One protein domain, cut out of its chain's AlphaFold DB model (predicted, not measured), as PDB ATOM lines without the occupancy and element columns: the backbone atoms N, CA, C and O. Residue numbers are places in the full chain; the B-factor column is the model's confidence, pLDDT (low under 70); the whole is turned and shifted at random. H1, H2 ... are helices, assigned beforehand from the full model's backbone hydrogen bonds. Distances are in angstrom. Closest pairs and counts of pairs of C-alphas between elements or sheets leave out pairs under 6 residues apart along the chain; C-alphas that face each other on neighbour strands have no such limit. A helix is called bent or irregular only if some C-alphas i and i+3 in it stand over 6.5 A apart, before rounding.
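AT A GLANCE: This is residues 114 to 218 of the 233 residues of an uncharacterized protein of Spirochaetes bacterium (UniProt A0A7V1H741). Six helices make an elongated body with H5 in its middle: H1 and H3 pack on H5 towards one end, and H4 links across to H6 at the other. Residues 132 to 138 and 210 to 218 stick out. The printed part has 105 residues, 73 of them in six named helices, H1 to H6 in chain order, with no named strand; its class is all helix, and it is only just compact, close to loose, with a radius of gyration of the C-alphas of 15.2 A and spans of 46 by 30 by 22 A.

HOW THE PARTS SIT: H1, residues 114 to 131, is irregular, with C-alphas 119 and 122 8.0 A apart. It touches H3, residues 144 to 151, closest C-alphas His 127 and Leu 151, 6.9 A. H2, residues 136 to 139, touches no helix. H5, residues 174 to 187, touches H3 at a steep tilt of 49 degrees, closest C-alphas Lys 148 and Val 179, 6.3 A. H4, residues 154 to 162, touches residues 202 to 206 alone of H6, residues 198 to 217, closest C-alphas Leu 161 and Arg 202, 5.6 A. Every O i to N i+4 pair is within hydrogen-bond range in H3, H4 and H6, 10 of 14 in H1, 8 of 10 in H5; H2 is too short.

IN THESE COORDINATES: H1 begins at C-alpha (114.312, 30.916, 49.725); H6, 28.4 A long, ends at (76.240, 14.757, 60.936).

THE WHOLE: The printed part has no cut. The link H4 to H5 is long. The pLDDT is under 70 at residues 119, 140 to 151 and 175.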
ATOM      1  N   SER A 114     113.567  32.152  50.012       72.44
ATOM      2  CA  SER A 114     114.312  30.916  49.725       72.44
ATOM      3  C   SER A 114     113.602  29.666  50.259       72.44
ATOM      4  O   SER A 114     113.758  28.582  49.702       72.44
ATOM      5  N   GLU A 115     112.818  29.811  51.330       71.50
ATOM      6  CA  GLU A 115     112.004  28.734  51.892       71.50
ATOM      7  C   GLU A 115     110.893  28.322  50.920       71.50
ATOM      8  O   GLU A 115     110.777  27.142  50.592       71.50
ATOM      9  N   ASP A 116     110.176  29.297  50.364       70.44
ATOM     10  CA  ASP A 116     109.166  29.093  49.326       70.44
ATOM     11  C   ASP A 116     109.767  28.395  48.094       70.44
ATOM     12  O   ASP A 116     109.314  27.314  47.710       70.44
ATOM     13  N   ILE A 117     110.859  28.937  47.537       72.06
ATOM     14  CA  ILE A 117     111.560  28.357  46.375       72.06
ATOM     15  C   ILE A 117     111.888  26.877  46.603       72.06
ATOM     16  O   ILE A 117     111.653  26.049  45.722       72.06
ATOM     17  N   ASN A 118     112.404  26.527  47.784       72.56
ATOM     18  CA  ASN A 118     112.761  25.148  48.108       72.56
ATOM     19  C   ASN A 118     111.536  24.228  48.174       72.56
ATOM     20  O   ASN A 118     111.607  23.086  47.717       72.56
ATOM     21  N   GLN A 119     110.412  24.703  48.711       67.56
ATOM     22  CA  GLN A 119     109.234  23.862  48.909       67.56
ATOM     23  C   GLN A 119     108.488  23.524  47.608       67.56
ATOM     24  O   GLN A 119     107.822  22.485  47.555       67.56
ATOM     25  N   PHE A 120     108.596  24.352  46.564       72.31
ATOM     26  CA  PHE A 120     107.970  24.093  45.259       72.31
ATOM     27  C   PHE A 120     108.953  24.042  44.087       72.31
ATOM     28  O   PHE A 120     108.520  24.085  42.938       72.31
ATOM     29  N   ARG A 121     110.255  23.847  44.337       72.69
ATOM     30  CA  ARG A 121     111.281  23.711  43.288       72.69
ATOM     31  C   ARG A 121     110.898  22.708  42.197       72.69
ATOM     32  O   ARG A 121     111.042  22.993  41.017       72.69
ATOM     33  N   VAL A 122     110.321  21.572  42.592       72.12
ATOM     34  CA  VAL A 122     109.856  20.511  41.676       72.12
ATOM     35  C   VAL A 122     108.712  20.979  40.761       72.12
ATOM     36  O   VAL A 122     108.523  20.445  39.673       72.12
ATOM     37  N   LEU A 123     107.948  21.985  41.189       72.81
ATOM     38  CA  LEU A 123     106.762  22.505  40.504       72.81
ATOM     39  C   LEU A 123     107.034  23.795  39.730       72.81
ATOM     40  O   LEU A 123     106.249  24.153  38.852       72.81
ATOM     41  N   LEU A 124     108.135  24.484  40.049       77.31
ATOM     42  CA  LEU A 124     108.510  25.764  39.454       77.31
ATOM     43  C   LEU A 124     108.513  25.706  37.933       77.31
ATOM     44  O   LEU A 124     107.925  26.571  37.296       77.31
ATOM     45  N   LYS A 125     109.116  24.667  37.352       81.06
ATOM     46  CA  LYS A 125     109.200  24.507  35.898       81.06
ATOM     47  C   LYS A 125     107.820  24.500  35.237       81.06
ATOM     48  O   LYS A 125     107.575  25.287  34.323       81.06
ATOM     49  N   SER A 126     106.917  23.626  35.688       76.00
ATOM     50  CA  SER A 126     105.537  23.570  35.186       76.00
ATOM     51  C   SER A 126     104.798  24.885  35.397       76.00
ATOM     52  O   SER A 126     104.151  25.386  34.481       76.00
ATOM     53  N   HIS A 127     104.937  25.468  36.584       76.38
ATOM     54  CA  HIS A 127     104.237  26.693  36.933       76.38
ATOM     55  C   HIS A 127     104.678  27.876  36.072       76.38
ATOM     56  O   HIS A 127     103.845  28.602  35.534       76.38
ATOM     57  N   VAL A 128     105.988  28.027  35.873       82.88
ATOM     58  CA  VAL A 128     106.542  29.095  35.045       82.88
ATOM     59  C   VAL A 128     106.012  29.014  33.626       82.88
ATOM     60  O   VAL A 128     105.590  30.040  33.102       82.88
ATOM     61  N   LYS A 129     105.947  27.816  33.034       82.31
ATOM     62  CA  LYS A 129     105.372  27.620  31.694       82.31
ATOM     63  C   LYS A 129     103.929  28.100  31.598       82.31
ATOM     64  O   LYS A 129     103.582  28.772  30.634       82.31
ATOM     65  N   GLU A 130     103.096  27.758  32.578       78.75
ATOM     66  CA  GLU A 130     101.682  28.151  32.590       78.75
ATOM     67  C   GLU A 130     101.493  29.657  32.822       78.75
ATOM     68  O   GLU A 130     100.501  30.236  32.383       78.75
ATOM     69  N   TRP A 131     102.427  30.297  33.526       82.06
ATOM     70  CA  TRP A 131     102.328  31.701  33.921       82.06
ATOM     71  C   TRP A 131     103.166  32.651  33.067       82.06
ATOM     72  O   TRP A 131     103.173  33.850  33.351       82.06
ATOM     73  N   LEU A 132     103.827  32.163  32.009       83.56
ATOM     74  CA  LEU A 132     104.686  32.962  31.125       83.56
ATOM     75  C   LEU A 132     104.030  34.280  30.692       83.56
ATOM     76  O   LEU A 132     104.686  35.320  30.708       83.56
ATOM     77  N   ASP A 133     102.739  34.229  30.363       84.50
ATOM     78  CA  ASP A 133     101.949  35.359  29.862       84.50
ATOM     79  C   ASP A 133     101.230  36.153  30.962       84.50
ATOM     80  O   ASP A 133     100.599  37.175  30.689       84.50
ATOM     81  N   ARG A 134     101.287  35.700  32.221       81.75
ATOM     82  CA  ARG A 134     100.602  36.383  33.321       81.75
ATOM     83  C   ARG A 134     101.316  37.678  33.701       81.75
ATOM     84  O   ARG A 134     102.550  37.711  33.745       81.75
ATOM     85  N   PRO A 135     100.551  38.724  34.065       81.62
ATOM     86  CA  PRO A 135     101.123  39.992  34.463       81.62
ATOM     87  C   PRO A 135     101.922  39.852  35.764       81.62
ATOM     88  O   PRO A 135     101.534  39.095  36.655       81.62
ATOM     89  N   LYS A 136     102.983  40.647  35.933       79.44
ATOM     90  CA  LYS A 136     103.854  40.665  37.123       79.44
ATOM     91  C   LYS A 136     103.088  40.805  38.443       79.44
ATOM     92  O   LYS A 136     103.535  40.299  39.466       79.44
ATOM     93  N   SER A 137     101.933  41.475  38.439       75.81
ATOM     94  CA  SER A 137     101.043  41.573  39.603       75.81
ATOM     95  C   SER A 137     100.535  40.210  40.080       75.81
ATOM     96  O   SER A 137     100.508  39.987  41.285       75.81
ATOM     97  N   GLY A 138     100.216  39.287  39.168       70.50
ATOM     98  CA  GLY A 138      99.770  37.932  39.506       70.50
ATOM     99  C   GLY A 138     100.855  37.099  40.189       70.50
ATOM    100  O   GLY A 138     100.559  36.293  41.061       70.50
ATOM    101  N   TRP A 139     102.124  37.362  39.866       73.06
ATOM    102  CA  TRP A 139     103.273  36.701  40.488       73.06
ATOM    103  C   TRP A 139     103.554  37.181  41.920       73.06
ATOM    104  O   TRP A 139     104.146  36.450  42.706       73.06
ATOM    105  N   LYS A 140     103.128  38.392  42.310       65.81
ATOM    106  CA  LYS A 140     103.358  38.907  43.677       65.81
ATOM    107  C   LYS A 140     102.605  38.130  44.755       65.81
ATOM    108  O   LYS A 140     102.944  38.238  45.927       65.81
ATOM    109  N   GLU A 141     101.591  37.371  44.362       62.59
ATOM    110  CA  GLU A 141     100.778  36.559  45.262       62.59
ATOM    111  C   GLU A 141     101.237  35.096  45.319       62.59
ATOM    112  O   GLU A 141     100.486  34.242  45.787       62.59
ATOM    113  N   LEU A 142     102.449  34.790  44.841       63.06
ATOM    114  CA  LEU A 142     103.024  33.451  44.918       63.06
ATOM    115  C   LEU A 142     103.189  33.015  46.372       63.06
ATOM    116  O   LEU A 142     104.143  33.382  47.051       63.06
ATOM    117  N   ASN A 143     102.253  32.194  46.828       62.03
ATOM    118  CA  ASN A 143     102.394  31.350  47.998       62.03
ATOM    119  C   ASN A 143     101.999  29.918  47.616       62.03
ATOM    120  O   ASN A 143     101.320  29.681  46.613       62.03
ATOM    121  N   LEU A 144     102.434  28.947  48.413       58.38
ATOM    122  CA  LEU A 144     102.243  27.527  48.115       58.38
ATOM    123  C   LEU A 144     100.778  27.136  47.895       58.38
ATOM    124  O   LEU A 144     100.487  26.317  47.027       58.38
ATOM    125  N   VAL A 145      99.867  27.759  48.643       60.47
ATOM    126  CA  VAL A 145      98.418  27.540  48.533       60.47
ATOM    127  C   VAL A 145      97.913  27.964  47.151       60.47
ATOM    128  O   VAL A 145      97.322  27.153  46.442       60.47
ATOM    129  N   LYS A 146      98.249  29.176  46.695       64.12
ATOM    130  CA  LYS A 146      97.853  29.677  45.371       64.12
ATOM    131  C   LYS A 146      98.534  28.936  44.223       64.12
ATOM    132  O   LYS A 146      97.923  28.751  43.171       64.12
ATOM    133  N   ILE A 147      99.772  28.472  44.407       62.06
ATOM    134  CA  ILE A 147     100.469  27.638  43.412       62.06
ATOM    135  C   ILE A 147      99.744  26.296  43.256       62.06
ATOM    136  O   ILE A 147      99.471  25.885  42.126       62.06
ATOM    137  N   LYS A 148      99.374  25.641  44.369       62.41
ATOM    138  CA  LYS A 148      98.574  24.408  44.342       62.41
ATOM    139  C   LYS A 148      97.219  24.640  43.674       62.41
ATOM    140  O   LYS A 148      96.867  23.868  42.793       62.41
ATOM    141  N   GLU A 149      96.499  25.701  44.049       64.56
ATOM    142  CA  GLU A 149      95.204  26.092  43.460       64.56
ATOM    143  C   GLU A 149      95.280  26.432  41.983       64.56
ATOM    144  O   GLU A 149      94.330  26.167  41.263       64.56
ATOM    145  N   THR A 150      96.397  26.971  41.499       66.56
ATOM    146  CA  THR A 150      96.493  27.307  40.077       66.56
ATOM    147  C   THR A 150      96.898  26.116  39.218       66.56
ATOM    148  O   THR A 150      96.422  25.988  38.096       66.56
ATOM    149  N   LEU A 151      97.768  25.239  39.729       68.00
ATOM    150  CA  LEU A 151      98.177  24.029  39.008       68.00
ATOM    151  C   LEU A 151      97.057  22.976  39.011       68.00
ATOM    152  O   LEU A 151      96.805  22.323  37.996       68.00
ATOM    153  N   ILE A 152      96.388  22.816  40.156       75.19
ATOM    154  CA  ILE A 152      95.263  21.909  40.391       75.19
ATOM    155  C   ILE A 152      94.214  22.672  41.202       75.19
ATOM    156  O   ILE A 152      94.268  22.688  42.435       75.19
ATOM    157  N   ASP A 153      93.265  23.299  40.515       78.12
ATOM    158  CA  ASP A 153      92.107  23.906  41.169       78.12
ATOM    159  C   ASP A 153      91.135  22.833  41.692       78.12
ATOM    160  O   ASP A 153      91.261  21.633  41.409       78.12
ATOM    161  N   ASP A 154      90.162  23.266  42.494       81.56
ATOM    162  CA  ASP A 154      89.155  22.369  43.066       81.56
ATOM    163  C   ASP A 154      88.308  21.696  41.983       81.56
ATOM    164  O   ASP A 154      87.955  20.527  42.115       81.56
ATOM    165  N   GLU A 155      88.024  22.390  40.878       81.81
ATOM    166  CA  GLU A 155      87.239  21.838  39.775       81.81
ATOM    167  C   GLU A 155      87.980  20.689  39.082       81.81
ATOM    168  O   GLU A 155      87.419  19.616  38.848       81.81
ATOM    169  N   ARG A 156      89.272  20.859  38.799       82.50
ATOM    170  CA  ARG A 156      90.142  19.826  38.232       82.50
ATOM    171  C   ARG A 156      90.349  18.689  39.223       82.50
ATOM    172  O   ARG A 156      90.336  17.533  38.803       82.50
ATOM    173  N   PHE A 157      90.476  18.982  40.517       86.81
ATOM    174  CA  PHE A 157      90.559  17.960  41.562       86.81
ATOM    175  C   PHE A 157      89.289  17.097  41.607       86.81
ATOM    176  O   PHE A 157      89.368  15.867  41.531       86.81
ATOM    177  N   LEU A 158      88.116  17.733  41.644       85.50
ATOM    178  CA  LEU A 158      86.818  17.062  41.605       85.50
ATOM    179  C   LEU A 158      86.629  16.284  40.305       85.50
ATOM    180  O   LEU A 158      86.177  15.143  40.339       85.50
ATOM    181  N   ASN A 159      87.048  16.833  39.165       86.38
ATOM    182  CA  ASN A 159      86.991  16.131  37.886       86.38
ATOM    183  C   ASN A 159      87.805  14.832  37.902       86.38
ATOM    184  O   ASN A 159      87.342  13.828  37.361       86.38
ATOM    185  N   VAL A 160      88.976  14.804  38.548       86.94
ATOM    186  CA  VAL A 160      89.753  13.563  38.718       86.94
ATOM    187  C   VAL A 160      89.008  12.567  39.609       86.94
ATOM    188  O   VAL A 160      88.998  11.370  39.307       86.94
ATOM    189  N   LEU A 161      88.379  13.051  40.682       85.50
ATOM    190  CA  LEU A 161      87.682  12.240  41.681       85.50
ATOM    191  C   LEU A 161      86.375  11.636  41.131       85.50
ATOM    192  O   LEU A 161      86.091  10.464  41.366       85.50
ATOM    193  N   CYS A 162      85.629  12.401  40.331       84.94
ATOM    194  CA  CYS A 162      84.317  12.042  39.788       84.94
ATOM    195  C   CYS A 162      84.352  11.359  38.412       84.94
ATOM    196  O   CYS A 162      83.300  10.966  37.913       84.94
ATOM    197  N   SER A 163      85.520  11.221  37.779       84.44
ATOM    198  CA  SER A 163      85.646  10.615  36.445       84.44
ATOM    199  C   SER A 163      86.143   9.166  36.513       84.44
ATOM    200  O   SER A 163      87.352   8.939  36.398       84.44
ATOM    201  N   PRO A 164      85.254   8.166  36.658       78.38
ATOM    202  CA  PRO A 164      85.654   6.763  36.684       78.38
ATOM    203  C   PRO A 164      86.322   6.350  35.370       78.38
ATOM    204  O   PRO A 164      86.049   6.909  34.304       78.38
ATOM    205  N   HIS A 165      87.213   5.358  35.446       78.75
ATOM    206  CA  HIS A 165      87.881   4.741  34.288       78.75
ATOM    207  C   HIS A 165      88.771   5.663  33.437       78.75
ATOM    208  O   HIS A 165      89.243   5.247  32.380       78.75
ATOM    209  N   ARG A 166      89.041   6.899  33.874       81.81
ATOM    210  CA  ARG A 166      90.013   7.782  33.214       81.81
ATOM    211  C   ARG A 166      91.380   7.703  33.878       81.81
ATOM    212  O   ARG A 166      91.473   7.732  35.108       81.81
ATOM    213  N   GLU A 167      92.428   7.648  33.064       81.38
ATOM    214  CA  GLU A 167      93.818   7.672  33.526       81.38
ATOM    215  C   GLU A 167      94.233   9.073  33.980       81.38
ATOM    216  O   GLU A 167      93.754  10.076  33.448       81.38
ATOM    217  N   ILE A 168      95.180   9.159  34.917       79.62
ATOM    218  CA  ILE A 168      95.641  10.447  35.452       79.62
ATOM    219  C   ILE A 168      96.215  11.374  34.372       79.62
ATOM    220  O   ILE A 168      95.992  12.584  34.406       79.62
ATOM    221  N   GLN A 169      96.874  10.790  33.366       80.00
ATOM    222  CA  GLN A 169      97.504  11.509  32.256       80.00
ATOM    223  C   GLN A 169      96.488  12.269  31.396       80.00
ATOM    224  O   GLN A 169      96.843  13.241  30.737       80.00
ATOM    225  N   THR A 170      95.213  11.860  31.427       80.31
ATOM    226  CA  THR A 170      94.132  12.569  30.724       80.31
ATOM    227  C   THR A 170      93.762  13.889  31.393       80.31
ATOM    228  O   THR A 170      93.196  14.764  30.743       80.31
ATOM    229  N   PHE A 171      94.091  14.046  32.677       74.38
ATOM    230  CA  PHE A 171      93.801  15.253  33.439       74.38
ATOM    231  C   PHE A 171      95.016  16.145  33.583       74.38
ATOM    232  O   PHE A 171      94.842  17.358  33.642       74.38
ATOM    233  N   MET A 172      96.218  15.575  33.707       78.00
ATOM    234  CA  MET A 172      97.421  16.320  34.074       78.00
ATOM    235  C   MET A 172      98.721  15.578  33.735       78.00
ATOM    236  O   MET A 172      98.748  14.354  33.634       78.00
ATOM    237  N   GLY A 173      99.819  16.325  33.592       76.06
ATOM    238  CA  GLY A 173     101.160  15.765  33.397       76.06
ATOM    239  C   GLY A 173     101.794  15.216  34.686       76.06
ATOM    240  O   GLY A 173     101.283  15.422  35.786       76.06
ATOM    241  N   LYS A 174     102.959  14.558  34.563       71.56
ATOM    242  CA  LYS A 174     103.689  13.960  35.705       71.56
ATOM    243  C   LYS A 174     104.039  14.971  36.804       71.56
ATOM    244  O   LYS A 174     103.887  14.672  37.984       71.56
ATOM    245  N   GLU A 175     104.483  16.168  36.424       67.50
ATOM    246  CA  GLU A 175     104.844  17.228  37.378       67.50
ATOM    247  C   GLU A 175     103.605  17.709  38.160       67.50
ATOM    248  O   GLU A 175     103.629  17.770  39.388       67.50
ATOM    249  N   GLN A 176     102.478  17.922  37.471       74.00
ATOM    250  CA  GLN A 176     101.190  18.294  38.075       74.00
ATOM    251  C   GLN A 176     100.619  17.191  38.990       74.00
ATOM    252  O   GLN A 176     100.002  17.496  40.010       74.00
ATOM    253  N   PHE A 177     100.871  15.911  38.694       82.25
ATOM    254  CA  PHE A 177     100.419  14.812  39.553       82.25
ATOM    255  C   PHE A 177     101.061  14.833  40.948       82.25
ATOM    256  O   PHE A 177     100.426  14.461  41.936       82.25
ATOM    257  N   SER A 178     102.303  15.311  41.063       76.69
ATOM    258  CA  SER A 178     102.938  15.485  42.376       76.69
ATOM    259  C   SER A 178     102.214  16.536  43.233       76.69
ATOM    260  O   SER A 178     102.015  16.315  44.428       76.69
ATOM    261  N   VAL A 179     101.714  17.613  42.610       77.56
ATOM    262  CA  VAL A 179     100.857  18.625  43.257       77.56
ATOM    263  C   VAL A 179      99.551  18.003  43.708       77.56
ATOM    264  O   VAL A 179      99.140  18.191  44.848       77.56
ATOM    265  N   PHE A 180      98.917  17.238  42.821       83.75
ATOM    266  CA  PHE A 180      97.647  16.580  43.092       83.75
ATOM    267  C   PHE A 180      97.738  15.635  44.294       83.75
ATOM    268  O   PHE A 180      96.896  15.711  45.187       83.75
ATOM    269  N   LYS A 181      98.791  14.804  44.370       84.75
ATOM    270  CA  LYS A 181      99.050  13.936  45.532       84.75
ATOM    271  C   LYS A 181      99.161  14.731  46.825       84.75
ATOM    272  O   LYS A 181      98.518  14.398  47.816       84.75
ATOM    273  N   ARG A 182      99.937  15.813  46.791       77.50
ATOM    274  CA  ARG A 182     100.147  16.676  47.950       77.50
ATOM    275  C   ARG A 182      98.856  17.376  48.384       77.50
ATOM    276  O   ARG A 182      98.559  17.377  49.570       77.50
ATOM    277  N   ARG A 183      98.067  17.897  47.437       81.69
ATOM    278  CA  ARG A 183      96.748  18.513  47.684       81.69
ATOM    279  C   ARG A 183      95.779  17.499  48.300       81.69
ATOM    280  O   ARG A 183      95.131  17.798  49.294       81.69
ATOM    281  N   ALA A 184      95.731  16.274  47.765       85.19
ATOM    282  CA  ALA A 184      94.874  15.209  48.281       85.19
ATOM    283  C   ALA A 184      95.151  14.911  49.763       85.19
ATOM    284  O   ALA A 184      94.213  14.848  50.551       85.19
ATOM    285  N   VAL A 185      96.423  14.772  50.144       82.31
ATOM    286  CA  VAL A 185      96.807  14.408  51.516       82.31
ATOM    287  C   VAL A 185      96.786  15.607  52.464       82.31
ATOM    288  O   VAL A 185      96.184  15.525  53.530       82.31
ATOM    289  N   GLU A 186      97.451  16.707  52.110       78.44
ATOM    290  CA  GLU A 186      97.647  17.844  53.020       78.44
ATOM    291  C   GLU A 186      96.398  18.718  53.136       78.44
ATOM    292  O   GLU A 186      96.049  19.129  54.240       78.44
ATOM    293  N   ASP A 187      95.731  18.992  52.014       76.81
ATOM    294  CA  ASP A 187      94.662  19.992  51.976       76.81
ATOM    295  C   ASP A 187      93.294  19.336  52.241       76.81
ATOM    296  O   ASP A 187      92.438  19.933  52.889       76.81
ATOM    297  N   PHE A 188      93.102  18.084  51.801       79.62
ATOM    298  CA  PHE A 188      91.838  17.350  51.953       79.62
ATOM    299  C   PHE A 188      91.893  16.153  52.919       79.62
ATOM    300  O   PHE A 188      90.857  15.545  53.188       79.62
ATOM    301  N   GLY A 189      93.070  15.772  53.434       80.25
ATOM    302  CA  GLY A 189      93.204  14.628  54.350       80.25
ATOM    303  C   GLY A 189      92.870  13.265  53.727       80.25
ATOM    304  O   GLY A 189      92.559  12.311  54.444       80.25
ATOM    305  N   LEU A 190      92.888  13.163  52.397       88.25
ATOM    306  CA  LEU A 190      92.564  11.955  51.642       88.25
ATOM    307  C   LEU A 190      93.764  10.993  51.593       88.25
ATOM    308  O   LEU A 190      94.910  11.411  51.778       88.25
ATOM    309  N   PRO A 191      93.540   9.691  51.319       85.88
ATOM    310  CA  PRO A 191      94.634   8.761  51.041       85.88
ATOM    311  C   PRO A 191      95.506   9.257  49.880       85.88
ATOM    312  O   PRO A 191      95.021   9.946  48.985       85.88
ATOM    313  N   GLU A 192      96.785   8.884  49.858       85.44
ATOM    314  CA  GLU A 192      97.689   9.291  48.778       85.44
ATOM    315  C   GLU A 192      97.324   8.589  47.447       85.44
ATOM    316  O   GLU A 192      97.172   7.362  47.422       85.44
ATOM    317  N   PRO A 193      97.166   9.326  46.329       86.75
ATOM    318  CA  PRO A 193      96.876   8.730  45.028       86.75
ATOM    319  C   PRO A 193      98.085   8.036  44.391       86.75
ATOM    320  O   PRO A 193      99.170   8.604  44.300       86.75
ATOM    321  N   GLY A 194      97.876   6.834  43.849       82.81
ATOM    322  CA  GLY A 194      98.846   6.134  42.996       82.81
ATOM    323  C   GLY A 194      98.537   6.305  41.505       82.81
ATOM    324  O   GLY A 194      97.371   6.299  41.117       82.81
ATOM    325  N   GLU A 195      99.566   6.412  40.653       74.31
ATOM    326  CA  GLU A 195      99.387   6.585  39.193       74.31
ATOM    327  C   GLU A 195      98.676   5.392  38.539       74.31
ATOM    328  O   GLU A 195      97.807   5.576  37.690       74.31
ATOM    329  N   SER A 196      99.022   4.169  38.952       75.00
ATOM    330  CA  SER A 196      98.482   2.912  38.416       75.00
ATOM    331  C   SER A 196      97.241   2.402  39.157       75.00
ATOM    332  O   SER A 196      96.550   1.519  38.657       75.00
ATOM    333  N   GLU A 197      96.939   2.953  40.335       81.19
ATOM    334  CA  GLU A 197      95.828   2.525  41.196       81.19
ATOM    335  C   GLU A 197      94.779   3.636  41.388       81.19
ATOM    336  O   GLU A 197      94.090   3.684  42.408       81.19
ATOM    337  N   LEU A 198      94.639   4.543  40.415       85.25
ATOM    338  CA  LEU A 198      93.792   5.731  40.558       85.25
ATOM    339  C   LEU A 198      92.322   5.390  40.852       85.25
ATOM    340  O   LEU A 198      91.675   6.070  41.640       85.25
ATOM    341  N   GLU A 199      91.797   4.307  40.279       86.12
ATOM    342  CA  GLU A 199      90.418   3.867  40.532       86.12
ATOM    343  C   GLU A 199      90.211   3.419  41.986       86.12
ATOM    344  O   GLU A 199      89.245   3.797  42.646       86.12
ATOM    345  N   LYS A 200      91.169   2.663  42.522       86.69
ATOM    346  CA  LYS A 200      91.174   2.242  43.926       86.69
ATOM    347  C   LYS A 200      91.316   3.448  44.852       86.69
ATOM    348  O   LYS A 200      90.659   3.504  45.890       86.69
ATOM    349  N   TRP A 201      92.126   4.430  44.459       90.88
ATOM    350  CA  TRP A 201      92.224   5.695  45.174       90.88
ATOM    351  C   TRP A 201      90.888   6.451  45.196       90.88
ATOM    352  O   TRP A 201      90.468   6.841  46.281       90.88
ATOM    353  N   ARG A 202      90.174   6.582  44.066       89.69
ATOM    354  CA  ARG A 202      88.852   7.247  44.005       89.69
ATOM    355  C   ARG A 202      87.858   6.634  44.986       89.69
ATOM    356  O   ARG A 202      87.205   7.360  45.730       89.69
ATOM    357  N   ILE A 203      87.780   5.301  45.017       87.94
ATOM    358  CA  ILE A 203      86.891   4.566  45.930       87.94
ATOM    359  C   ILE A 203      87.246   4.877  47.387       87.94
ATOM    360  O   ILE A 203      86.364   5.195  48.184       87.94
ATOM    361  N   ASN A 204      88.532   4.822  47.735       87.75
ATOM    362  CA  ASN A 204      88.986   5.089  49.099       87.75
ATOM    363  C   ASN A 204      88.792   6.559  49.499       87.75
ATOM    364  O   ASN A 204      88.391   6.833  50.627       87.75
ATOM    365  N   ALA A 205      89.035   7.497  48.583       88.88
ATOM    366  CA  ALA A 205      88.828   8.922  48.804       88.88
ATOM    367  C   ALA A 205      87.342   9.242  49.034       88.88
ATOM    368  O   ALA A 205      87.011   9.892  50.021       88.88
ATOM    369  N   LEU A 206      86.440   8.711  48.198       87.38
ATOM    370  CA  LEU A 206      84.989   8.843  48.391       87.38
ATOM    371  C   LEU A 206      84.532   8.230  49.716       87.38
ATOM    372  O   LEU A 206      83.739   8.836  50.430       87.38
ATOM    373  N   ALA A 207      85.055   7.056  50.077       85.81
ATOM    374  CA  ALA A 207      84.756   6.441  51.364       85.81
ATOM    375  C   ALA A 207      85.216   7.318  52.541       85.81
ATOM    376  O   ALA A 207      84.472   7.465  53.507       85.81
ATOM    377  N   CYS A 208      86.403   7.928  52.458       84.50
ATOM    378  CA  CYS A 208      86.884   8.884  53.458       84.50
ATOM    379  C   CYS A 208      85.951  10.092  53.583       84.50
ATOM    380  O   CYS A 208      85.564  10.417  54.700       84.50
ATOM    381  N   ILE A 209      85.547  10.706  52.467       85.19
ATOM    382  CA  ILE A 209      84.634  11.861  52.464       85.19
ATOM    383  C   ILE A 209      83.302  11.496  53.130       85.19
ATOM    384  O   ILE A 209      82.880  12.175  54.061       85.19
ATOM    385  N   LEU A 210      82.692  10.375  52.725       83.69
ATOM    386  CA  LEU A 210      81.418   9.906  53.279       83.69
ATOM    387  C   LEU A 210      81.501   9.597  54.780       83.69
ATOM    388  O   LEU A 210      80.555   9.858  55.519       83.69
ATOM    389  N   VAL A 211      82.617   9.026  55.244       81.62
ATOM    390  CA  VAL A 211      82.830   8.728  56.669       81.62
ATOM    391  C   VAL A 211      83.013  10.008  57.478       81.62
ATOM    392  O   VAL A 211      82.446  10.103  58.564       81.62
ATOM    393  N   THR A 212      83.775  10.976  56.966       78.94
ATOM    394  CA  THR A 212      83.969  12.275  57.625       78.94
ATOM    395  C   THR A 212      82.645  13.031  57.726       78.94
ATOM    396  O   THR A 212      82.269  13.439  58.821       78.94
ATOM    397  N   GLU A 213      81.883  13.120  56.634       80.19
ATOM    398  CA  GLU A 213      80.573  13.783  56.611       80.19
ATOM    399  C   GLU A 213      79.571  13.099  57.557       80.19
ATOM    400  O   GLU A 213      78.888  13.752  58.346       80.19
ATOM    401  N   ALA A 214      79.516  11.764  57.551       76.44
ATOM    402  CA  ALA A 214      78.650  11.019  58.460       76.44
ATOM    403  C   ALA A 214      79.051  11.185  59.936       76.44
ATOM    404  O   ALA A 214      78.172  11.208  60.796       76.44
ATOM    405  N   ALA A 215      80.345  11.302  60.244       77.25
ATOM    406  CA  ALA A 215      80.823  11.548  61.604       77.25
ATOM    407  C   ALA A 215      80.478  12.963  62.101       77.25
ATOM    408  O   ALA A 215      80.200  13.131  63.287       77.25
ATOM    409  N   GLU A 216      80.452  13.958  61.212       76.88
ATOM    410  CA  GLU A 216      80.010  15.320  61.534       76.88
ATOM    411  C   GLU A 216      78.489  15.411  61.727       76.88
ATOM    412  O   GLU A 216      78.023  16.062  62.661       76.88
ATOM    413  N   LEU A 217      77.707  14.736  60.877       76.31
ATOM    414  CA  LEU A 217      76.240  14.757  60.936       76.31
ATOM    415  C   LEU A 217      75.663  13.885  62.063       76.31
ATOM    416  O   LEU A 217      74.585  14.184  62.579       76.31
ATOM    417  N   TYR A 218      76.365  12.817  62.449       74.06
ATOM    418  CA  TYR A 218      75.926  11.855  63.464       74.06
ATOM    419  C   TYR A 218      77.032  11.585  64.502       74.06
ATOM    420  O   TYR A 218      77.547  10.464  64.582       74.06
TER     421      TYR A 218